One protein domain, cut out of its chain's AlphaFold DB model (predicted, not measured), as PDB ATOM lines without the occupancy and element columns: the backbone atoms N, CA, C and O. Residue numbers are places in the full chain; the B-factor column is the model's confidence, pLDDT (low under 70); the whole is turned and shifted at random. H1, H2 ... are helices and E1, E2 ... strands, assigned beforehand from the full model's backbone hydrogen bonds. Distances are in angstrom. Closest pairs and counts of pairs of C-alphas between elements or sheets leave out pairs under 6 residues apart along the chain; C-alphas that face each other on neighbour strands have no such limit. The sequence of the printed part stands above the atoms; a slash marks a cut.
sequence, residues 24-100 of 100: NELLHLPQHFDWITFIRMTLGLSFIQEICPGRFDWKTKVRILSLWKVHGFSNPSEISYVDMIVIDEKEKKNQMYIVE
ATOM      1  N   ASN A  24       1.904   4.661  13.673       63.00
ATOM      2  CA  ASN A  24       0.728   4.202  12.928       63.00
ATOM      3  C   ASN A  24       0.917   4.229  11.401       63.00
ATOM      4  O   ASN A  24       0.351   3.391  10.697       63.00
ATOM      5  N   GLU A  25       1.728   5.149  10.882       66.19
ATOM      6  CA  GLU A  25       2.095   5.195   9.461       66.19
ATOM      7  C   GLU A  25       3.098   4.091   9.119       66.19
ATOM      8  O   GLU A  25       3.022   3.501   8.043       66.19
ATOM      9  N   LEU A  26       3.963   3.722  10.072       63.44
ATOM     10  CA  LEU A  26       4.877   2.586   9.925       63.44
ATOM     11  C   LEU A  26       4.140   1.238   9.811       63.44
ATOM     12  O   LEU A  26       4.648   0.314   9.181       63.44
ATOM     13  N   LEU A  27       2.932   1.118  10.376       62.19
ATOM     14  CA  LEU A  27       2.113  -0.103  10.302       62.19
ATOM     15  C   LEU A  27       1.484  -0.343   8.920       62.19
ATOM     16  O   LEU A  27       1.098  -1.469   8.620       62.19
ATOM     17  N   HIS A  28       1.385   0.696   8.087       66.75
ATOM     18  CA  HIS A  28       0.849   0.608   6.722       66.75
ATOM     19  C   HIS A  28       1.951   0.423   5.677       66.75
ATOM     20  O   HIS A  28       1.679   0.410   4.473       66.75
ATOM     21  N   LEU A  29       3.202   0.296   6.121       65.50
ATOM     22  CA  LEU A  29       4.307   0.054   5.220       65.50
ATOM     23  C   LEU A  29       4.143  -1.316   4.549       65.50
ATOM     24  O   LEU A  29       3.633  -2.256   5.167       65.50
ATOM     25  N   PRO A  30       4.554  -1.444   3.275       69.25
ATOM     26  CA  PRO A  30       4.469  -2.706   2.557       69.25
ATOM     27  C   PRO A  30       5.077  -3.840   3.387       69.25
ATOM     28  O   PRO A  30       6.096  -3.639   4.041       69.25
ATOM     29  N   GLN A  31       4.526  -5.056   3.303       64.06
ATOM     30  CA  GLN A  31       5.066  -6.228   4.019       64.06
ATOM     31  C   GLN A  31       6.548  -6.538   3.693       64.06
ATOM     32  O   GLN A  31       7.179  -7.324   4.391       64.06
ATOM     33  N   HIS A  32       7.119  -5.890   2.672       66.50
ATOM     34  CA  HIS A  32       8.532  -5.949   2.286       66.50
ATOM     35  C   HIS A  32       9.332  -4.675   2.608       66.50
ATOM     36  O   HIS A  32      10.406  -4.473   2.042       66.50
ATOM     37  N   PHE A  33       8.828  -3.782   3.462       73.31
ATOM     38  CA  PHE A  33       9.534  -2.548   3.784       73.31
ATOM     39  C   PHE A  33      10.854  -2.848   4.492       73.31
ATOM     40  O   PHE A  33      10.881  -3.435   5.572       73.31
ATOM     41  N   ASP A  34      11.953  -2.427   3.873       81.44
ATOM     42  CA  ASP A  34      13.293  -2.585   4.421       81.44
ATOM     43  C   ASP A  34      13.563  -1.499   5.473       81.44
ATOM     44  O   ASP A  34      14.098  -0.421   5.198       81.44
ATOM     45  N   TRP A  35      13.169  -1.803   6.707       75.38
ATOM     46  CA  TRP A  35      13.376  -0.960   7.883       75.38
ATOM     47  C   TRP A  35      14.860  -0.719   8.186       75.38
ATOM     48  O   TRP A  35      15.196   0.332   8.733       75.38
ATOM     49  N   ILE A  36      15.758  -1.627   7.786       71.88
ATOM     50  CA  ILE A  36      17.207  -1.437   7.936       71.88
ATOM     51  C   ILE A  36      17.659  -0.304   7.018       71.88
ATOM     52  O   ILE A  36      18.304   0.647   7.465       71.88
ATOM     53  N   THR A  37      17.276  -0.361   5.743       75.06
ATOM     54  CA  THR A  37      17.618   0.689   4.776       75.06
ATOM     55  C   THR A  37      16.996   2.035   5.150       75.06
ATOM     56  O   THR A  37      17.671   3.061   5.034       75.06
ATOM     57  N   PHE A  38      15.760   2.049   5.658       76.62
ATOM     58  CA  PHE A  38      15.105   3.279   6.110       76.62
ATOM     59  C   PHE A  38      15.843   3.940   7.282       76.62
ATOM     60  O   PHE A  38      16.257   5.092   7.168       76.62
ATOM     61  N   ILE A  39      16.103   3.202   8.370       75.81
ATOM     62  CA  ILE A  39      16.857   3.719   9.527       75.81
ATOM     63  C   ILE A  39      18.240   4.212   9.091       75.81
ATOM     64  O   ILE A  39      18.697   5.269   9.532       75.81
ATOM     65  N   ARG A  40      18.900   3.475   8.192       77.31
ATOM     66  CA  ARG A  40      20.208   3.842   7.647       77.31
ATOM     67  C   ARG A  40      20.180   5.198   6.940       77.31
ATOM     68  O   ARG A  40      21.066   6.014   7.186       77.31
ATOM     69  N   MET A  41      19.176   5.439   6.095       74.38
ATOM     70  CA  MET A  41      18.999   6.719   5.404       74.38
ATOM     71  C   MET A  41      18.705   7.852   6.388       74.38
ATOM     72  O   MET A  41      19.350   8.894   6.314       74.38
ATOM     73  N   THR A  42      17.804   7.630   7.347       77.56
ATOM     74  CA  THR A  42      17.445   8.638   8.352       77.56
ATOM     75  C   THR A  42      18.629   9.024   9.244       77.56
ATOM     76  O   THR A  42      18.799  10.194   9.571       77.56
ATOM     77  N   LEU A  43      19.472   8.061   9.631       82.75
ATOM     78  CA  LEU A  43      20.625   8.300  10.506       82.75
ATOM     79  C   LEU A  43      21.920   8.644   9.749       82.75
ATOM     80  O   LEU A  43      22.938   8.942  10.379       82.75
ATOM     81  N   GLY A  44      21.908   8.586   8.414       86.06
ATOM     82  CA  GLY A  44      23.094   8.803   7.582       86.06
ATOM     83  C   GLY A  44      24.210   7.780   7.826       86.06
ATOM     84  O   GLY A  44      25.390   8.120   7.729       86.06
ATOM     85  N   LEU A  45      23.857   6.541   8.186       88.44
ATOM     86  CA  LEU A  45      24.822   5.473   8.456       88.44
ATOM     87  C   LEU A  45      25.269   4.799   7.150       88.44
ATOM     88  O   LEU A  45      24.500   4.660   6.206       88.44
ATOM     89  N   SER A  46      26.523   4.371   7.075       89.12
ATOM     90  CA  SER A  46      27.092   3.619   5.948       89.12
ATOM     91  C   SER A  46      27.613   2.267   6.434       89.12
ATOM     92  O   SER A  46      28.097   2.161   7.565       89.12
ATOM     93  N   PHE A  47      27.526   1.234   5.593       88.31
ATOM     94  CA  PHE A  47      28.213  -0.032   5.873       88.31
ATOM     95  C   PHE A  47      29.713   0.135   5.663       88.31
ATOM     96  O   PHE A  47      30.133   0.973   4.866       88.31
ATOM     97  N   ILE A  48      30.527  -0.694   6.322       89.94
ATOM     98  CA  ILE A  48      31.990  -0.557   6.216       89.94
ATOM     99  C   ILE A  48      32.444  -0.734   4.762       89.94
ATOM    100  O   ILE A  48      33.276   0.018   4.271       89.94
ATOM    101  N   GLN A  49      31.826  -1.668   4.037       88.25
ATOM    102  CA  GLN A  49      32.126  -1.941   2.626       88.25
ATOM    103  C   GLN A  49      31.797  -0.787   1.657       88.25
ATOM    104  O   GLN A  49      32.204  -0.834   0.503       88.25
ATOM    105  N   GLU A  50      31.017   0.207   2.090       87.25
ATOM    106  CA  GLU A  50      30.640   1.376   1.280       87.25
ATOM    107  C   GLU A  50      31.558   2.579   1.545       87.25
ATOM    108  O   GLU A  50      31.411   3.631   0.918       87.25
ATOM    109  N   ILE A  51      32.484   2.449   2.499       88.31
ATOM    110  CA  ILE A  51      33.482   3.468   2.798       88.31
ATOM    111  C   ILE A  51      34.582   3.356   1.743       88.31
ATOM    112  O   ILE A  51      35.342   2.391   1.708       88.31
ATOM    113  N   CYS A  52      34.659   4.364   0.878       84.75
ATOM    114  CA  CYS A  52      35.639   4.435  -0.200       84.75
ATOM    115  C   CYS A  52      36.705   5.501   0.091       84.75
ATOM    116  O   CYS A  52      36.391   6.532   0.700       84.75
ATOM    117  N   PRO A  53      37.943   5.318  -0.407       86.62
ATOM    118  CA  PRO A  53      38.948   6.376  -0.403       86.62
ATOM    119  C   PRO A  53      38.396   7.661  -1.041       86.62
ATOM    120  O   PRO A  53      37.763   7.613  -2.094       86.62
ATOM    121  N   GLY A  54      38.618   8.808  -0.394       86.56
ATOM    122  CA  GLY A  54      38.134  10.119  -0.850       86.56
ATOM    123  C   GLY A  54      36.819  10.590  -0.217       86.56
ATOM    124  O   GLY A  54      36.470  11.760  -0.367       86.56
ATOM    125  N   ARG A  55      36.110   9.737   0.537       84.44
ATOM    126  CA  ARG A  55      35.006  10.169   1.406       84.44
ATOM    127  C   ARG A  55      35.532  10.424   2.818       84.44
ATOM    128  O   ARG A  55      35.816   9.483   3.551       84.44
ATOM    129  N   PHE A  56      35.643  11.696   3.186       84.44
ATOM    130  CA  PHE A  56      36.227  12.107   4.466       84.44
ATOM    131  C   PHE A  56      35.238  12.042   5.635       84.44
ATOM    132  O   PHE A  56      35.648  11.737   6.748       84.44
ATOM    133  N   ASP A  57      33.940  12.210   5.361       87.94
ATOM    134  CA  ASP A  57      32.893  12.176   6.382       87.94
ATOM    135  C   ASP A  57      31.948  10.985   6.178       87.94
ATOM    136  O   ASP A  57      31.213  10.876   5.184       87.94
ATOM    137  N   TRP A  58      31.952  10.077   7.148       89.88
ATOM    138  CA  TRP A  58      31.043   8.940   7.213       89.88
ATOM    139  C   TRP A  58      30.712   8.605   8.666       89.88
ATOM    140  O   TRP A  58      31.459   8.901   9.594       89.88
ATOM    141  N   LYS A  59      29.553   7.980   8.860       91.00
ATOM    142  CA  LYS A  59      29.128   7.423  10.143       91.00
ATOM    143  C   LYS A  59      28.798   5.962   9.922       91.00
ATOM    144  O   LYS A  59      28.178   5.615   8.921       91.00
ATOM    145  N   THR A  60      29.198   5.106  10.844       90.44
ATOM    146  CA  THR A  60      28.851   3.686  10.800       90.44
ATOM    147  C   THR A  60      28.479   3.212  12.192       90.44
ATOM    148  O   THR A  60      28.886   3.803  13.192       90.44
ATOM    149  N   LYS A  61      27.686   2.148  12.249       89.56
ATOM    150  CA  LYS A  61      27.307   1.486  13.489       89.56
ATOM    151  C   LYS A  61      27.862   0.073  13.452       89.56
ATOM    152  O   LYS A  61      27.576  -0.686  12.530       89.56
ATOM    153  N   VAL A  62      28.651  -0.265  14.462       92.12
ATOM    154  CA  VAL A  62      29.354  -1.545  14.550       92.12
ATOM    155  C   VAL A  62      29.241  -2.122  15.950       92.12
ATOM    156  O   VAL A  62      29.047  -1.396  16.925       92.12
ATOM    157  N   ARG A  63      29.403  -3.439  16.060       93.88
ATOM    158  CA  ARG A  63      29.743  -4.104  17.319       93.88
ATOM    159  C   ARG A  63      31.238  -4.389  17.327       93.88
ATOM    160  O   ARG A  63      31.774  -4.907  16.348       93.88
ATOM    161  N   ILE A  64      31.901  -4.074  18.431       93.38
ATOM    162  CA  ILE A  64      33.311  -4.415  18.637       93.38
ATOM    163  C   ILE A  64      33.371  -5.872  19.101       93.38
ATOM    164  O   ILE A  64      32.734  -6.235  20.087       93.38
ATOM    165  N   LEU A  65      34.109  -6.707  18.371       92.88
ATOM    166  CA  LEU A  65      34.337  -8.114  18.711       92.88
ATOM    167  C   LEU A  65      35.622  -8.304  19.516       92.88
ATOM    168  O   LEU A  65      35.671  -9.152  20.400       92.88
ATOM    169  N   SER A  66      36.667  -7.544  19.188       92.19
ATOM    170  CA  SER A  66      37.949  -7.588  19.890       92.19
ATOM    171  C   SER A  66      38.612  -6.223  19.852       92.19
ATOM    172  O   SER A  66      38.583  -5.549  18.822       92.19
ATOM    173  N   LEU A  67      39.236  -5.860  20.968       90.81
ATOM    174  CA  LEU A  67      40.027  -4.653  21.136       90.81
ATOM    175  C   LEU A  67      41.439  -5.064  21.548       90.81
ATOM    176  O   LEU A  67      41.601  -5.755  22.555       90.81
ATOM    177  N   TRP A  68      42.445  -4.666  20.782       86.56
ATOM    178  CA  TRP A  68      43.838  -4.924  21.127       86.56
ATOM    179  C   TRP A  68      44.433  -3.728  21.867       86.56
ATOM    180  O   TRP A  68      43.959  -2.597  21.760       86.56
ATOM    181  N   LYS A  69      45.451  -3.997  22.688       73.19
ATOM    182  CA  LYS A  69      46.096  -2.985  23.528       73.19
ATOM    183  C   LYS A  69      46.756  -1.924  22.641       73.19
ATOM    184  O   LYS A  69      47.311  -2.273  21.606       73.19
ATOM    185  N   VAL A  70      46.718  -0.663  23.077       71.62
ATOM    186  CA  VAL A  70      47.400   0.454  22.401       71.62
ATOM    187  C   VAL A  70      48.853   0.063  22.140       71.62
ATOM    188  O   VAL A  70      49.585  -0.266  23.082       71.62
ATOM    189  N   HIS A  71      49.271   0.113  20.878       66.31
ATOM    190  CA  HIS A  71      50.681   0.013  20.530       66.31
ATOM    191  C   HIS A  71      51.326   1.367  20.837       66.31
ATOM    192  O   HIS A  71      51.381   2.266  20.005       66.31
ATOM    193  N   GLY A  72      51.721   1.536  22.100       61.59
ATOM    194  CA  GLY A  72      52.497   2.679  22.557       61.59
ATOM    195  C   GLY A  72      53.939   2.488  22.124       61.59
ATOM    196  O   GLY A  72      54.667   1.684  22.708       61.59
ATOM    197  N   PHE A  73      54.336   3.188  21.075       64.56
ATOM    198  CA  PHE A  73      55.711   3.172  20.626       64.56
ATOM    199  C   PHE A  73      56.569   4.063  21.527       64.56
ATOM    200  O   PHE A  73      56.172   5.157  21.919       64.56
ATOM    201  N   SER A  74      57.768   3.597  21.874       63.00
ATOM    202  CA  SER A  74      58.720   4.331  22.721       63.00
ATOM    203  C   SER A  74      59.356   5.542  22.026       63.00
ATOM    204  O   SER A  74      60.134   6.267  22.641       63.00
ATOM    205  N   ASN A  75      59.062   5.739  20.741       68.31
ATOM    206  CA  ASN A  75      59.613   6.795  19.917       68.31
ATOM    207  C   ASN A  75      58.573   7.915  19.728       68.31
ATOM    208  O   ASN A  75      57.490   7.646  19.212       68.31
ATOM    209  N   PRO A  76      58.880   9.172  20.085       67.88
ATOM    210  CA  PRO A  76      57.941  10.290  19.962       67.88
ATOM    211  C   PRO A  76      57.552  10.652  18.518       67.88
ATOM    212  O   PRO A  76      56.675  11.488  18.325       67.88
ATOM    213  N   SER A  77      58.190  10.060  17.501       74.69
ATOM    214  CA  SER A  77      57.785  10.200  16.095       74.69
ATOM    215  C   SER A  77      56.818   9.114  15.610       74.69
ATOM    216  O   SER A  77      56.416   9.142  14.449       74.69
ATOM    217  N   GLU A  78      56.513   8.116  16.437       75.31
ATOM    218  CA  GLU A  78      55.651   6.995  16.068       75.31
ATOM    219  C   GLU A  78      54.216   7.254  16.526       75.31
ATOM    220  O   GLU A  78      53.972   7.759  17.620       75.31
ATOM    221  N   ILE A  79      53.265   6.934  15.651       76.88
ATOM    222  CA  ILE A  79      51.855   7.221  15.882       76.88
ATOM    223  C   ILE A  79      51.249   6.086  16.703       76.88
ATOM    224  O   ILE A  79      51.356   4.913  16.331       76.88
ATOM    225  N   SER A  80      50.609   6.432  17.817       80.44
ATOM    226  CA  SER A  80      49.860   5.477  18.623       80.44
ATOM    227  C   SER A  80      48.614   5.015  17.884       80.44
ATOM    228  O   SER A  80      47.900   5.807  17.269       80.44
ATOM    229  N   TYR A  81      48.320   3.720  17.968       82.94
ATOM    230  CA  TYR A  81      47.068   3.204  17.441       82.94
ATOM    231  C   TYR A  81      46.476   2.081  18.287       82.94
ATOM    232  O   TYR A  81      47.158   1.410  19.070       82.94
ATOM    233  N   VAL A  82      45.173   1.891  18.103       87.38
ATOM    234  CA  VAL A  82      44.384   0.806  18.680       87.38
ATOM    235  C   VAL A  82      43.825  -0.058  17.564       87.38
ATOM    236  O   VAL A  82      43.029   0.420  16.750       87.38
ATOM    237  N   ASP A  83      44.182  -1.341  17.582       89.12
ATOM    238  CA  ASP A  83      43.622  -2.326  16.659       89.12
ATOM    239  C   ASP A  83      42.286  -2.840  17.166       89.12
ATOM    240  O   ASP A  83      42.129  -3.234  18.327       89.12
ATOM    241  N   MET A  84      41.320  -2.905  16.260       93.06
ATOM    242  CA  MET A  84      39.976  -3.369  16.556       93.06
ATOM    243  C   MET A  84      39.488  -4.340  15.494       93.06
ATOM    244  O   MET A  84      39.701  -4.166  14.295       93.06
ATOM    245  N   ILE A  85      38.757  -5.349  15.950       93.06
ATOM    246  CA  ILE A  85      37.945  -6.204  15.097       93.06
ATOM    247  C   ILE A  85      36.493  -5.837  15.339       93.06
ATOM    248  O   ILE A  85      36.001  -5.944  16.465       93.06
ATOM    249  N   VAL A  86      35.797  -5.449  14.279       94.38
ATOM    250  CA  VAL A  86      34.411  -4.992  14.338       94.38
ATOM    251  C   VAL A  86      33.533  -5.781  13.377       94.38
ATOM    252  O   VAL A  86      34.015  -6.392  12.423       94.38
ATOM    253  N   ILE A  87      32.231  -5.770  13.632       94.06
ATOM    254  CA  ILE A  87      31.217  -6.346  12.754       94.06
ATOM    255  C   ILE A  87      30.085  -5.337  12.564       94.06
ATOM    256  O   ILE A  87      29.607  -4.750  13.539       94.06
ATOM    257  N   ASP A  88      29.683  -5.101  11.318       90.00
ATOM    258  CA  ASP A  88      28.534  -4.254  10.992       90.00
ATOM    259  C   ASP A  88      27.243  -5.086  10.879       90.00
ATOM    260  O   ASP A  88      27.223  -6.294  11.134       90.00
ATOM    261  N   GLU A  89      26.131  -4.444  10.524       86.94
ATOM    262  CA  GLU A  89      24.826  -5.110  10.382       86.94
ATOM    263  C   GLU A  89      24.767  -6.078   9.184       86.94
ATOM    264  O   GLU A  89      23.834  -6.869   9.087       86.94
ATOM    265  N   LYS A  90      25.766  -6.063   8.287       86.56
ATOM    266  CA  LYS A  90      25.929  -7.084   7.236       86.56
ATOM    267  C   LYS A  90      26.671  -8.321   7.738       86.56
ATOM    268  O   LYS A  90      27.008  -9.189   6.937       86.56
ATOM    269  N   GLU A  91      26.945  -8.381   9.040       83.38
ATOM    270  CA  GLU A  91      27.661  -9.462   9.710       83.38
ATOM    271  C   GLU A  91      29.059  -9.721   9.128       83.38
ATOM    272  O   GLU A  91      29.643 -10.794   9.285       83.38
ATOM    273  N   LYS A  92      29.645  -8.707   8.480       87.69
ATOM    274  CA  LYS A  92      31.001  -8.789   7.949       87.69
ATOM    275  C   LYS A  92      32.003  -8.374   9.012       87.69
ATOM    276  O   LYS A  92      31.926  -7.281   9.570       87.69
ATOM    277  N   LYS A  93      32.970  -9.252   9.270       91.25
ATOM    278  CA  LYS A  93      34.105  -8.978  10.151       91.25
ATOM    279  C   LYS A  93      35.097  -8.067   9.430       91.25
ATOM    280  O   LYS A  93      35.567  -8.408   8.349       91.25
ATOM    281  N   ASN A  94      35.433  -6.942  10.047       91.56
ATOM    282  CA  ASN A  94      36.350  -5.944   9.513       91.56
ATOM    283  C   ASN A  94      37.420  -5.601  10.555       91.56
ATOM    284  O   ASN A  94      37.154  -5.639  11.758       91.56
ATOM    285  N   GLN A  95      38.621  -5.266  10.091       91.56
ATOM    286  CA  GLN A  95      39.694  -4.745  10.934       91.56
ATOM    287  C   GLN A  95      39.736  -3.223  10.796       91.56
ATOM    288  O   GLN A  95      39.679  -2.701   9.683       91.56
ATOM    289  N   MET A  96      39.805  -2.522  11.923       90.56
ATOM    290  CA  MET A  96      39.886  -1.065  11.989       90.56
ATOM    291  C   MET A  96      40.999  -0.642  12.940       90.56
ATOM    292  O   MET A  96      41.323  -1.361  13.884       90.56
ATOM    293  N   TYR A  97      41.534   0.547  12.684       89.31
ATOM    294  CA  TYR A  97      42.599   1.170  13.453       89.31
ATOM    295  C   TYR A  97      42.112   2.550  13.883       89.31
ATOM    296  O   TYR A  97      41.650   3.322  13.040       89.31
ATOM    297  N   ILE A  98      42.193   2.853  15.175       87.56
ATOM    298  CA  ILE A  98      42.078   4.234  15.653       87.56
ATOM    299  C   ILE A  98      43.489   4.747  15.851       87.56
ATOM    300  O   ILE A  98      44.282   4.083  16.506       87.56
ATOM    301  N   VAL A  99      43.777   5.895  15.260       84.06
ATOM    302  CA  VAL A  99      45.094   6.518  15.233       84.06
ATOM    303  C   VAL A  99      45.002   7.806  16.052       84.06
ATOM    304  O   VAL A  99      44.096   8.603  15.798       84.06
ATOM    305  N   GLU A 100      45.887   7.967  17.036       70.44
ATOM    306  CA  GLU A 100      45.996   9.144  17.919       70.44
ATOM    307  C   GLU A 100      47.347   9.834  17.727       70.44
ATOM    308  O   GLU A 100      48.375   9.113  17.751       70.44
TER     309      GLU A 100
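Overview. This is residues 24 to 100 of the 100 residues of the protein "Replication factor A protein" of Senna tora (UniProt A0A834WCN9). There is little regular structure: a rod with a strongly twisted three-stranded antiparallel sheet, E1 - E2 - E3, toward one end and helix H1 toward the other, while residues 27 to 34 and 52 to 57 stick out. The printed part has 77 residues, 28 in named elements, ordered H1 E1 E2 E3; the class is mixed. It is only just extended, close to loose, with a radius of gyration of the C-alphas of 17.5 A, spanning 60 by 26 by 20 A.

Arrangement. Look first at E1, residues 63 to 67, E2, 81 to 87, and E3, 93 to 99, a meander, each strand the antiparallel neighbour of the one before. In hairpin E1 and E2, at 141 degrees, N 65 and O 85 are 2.8 A apart, within hydrogen-bond range; in hairpin E2 and E3, at 155 degrees, N 84 and O 96 are too, at 2.8 A. H1, residues 35 to 43, is not on the sheet; every O i to N i+4 pair in it is within hydrogen-bond range.

Along the chain. Find C-alpha 35 at (13.376, -0.960, 7.883), where H1 begins its 12.0 A. E1 runs 11.0 A, E2 19.1 A, and E3 19.7 A to C-alpha 99 at (45.094, 6.518, 15.233).

Size, cuts and confidence. The C-alphas farthest apart, His 28 and Asn 75, are 60.5 A apart. The printed part has no cut. The links H1 to E1 and E1 to E2 are long. Look for pLDDT under 70 at residues 24 to 32 and 71 to 76.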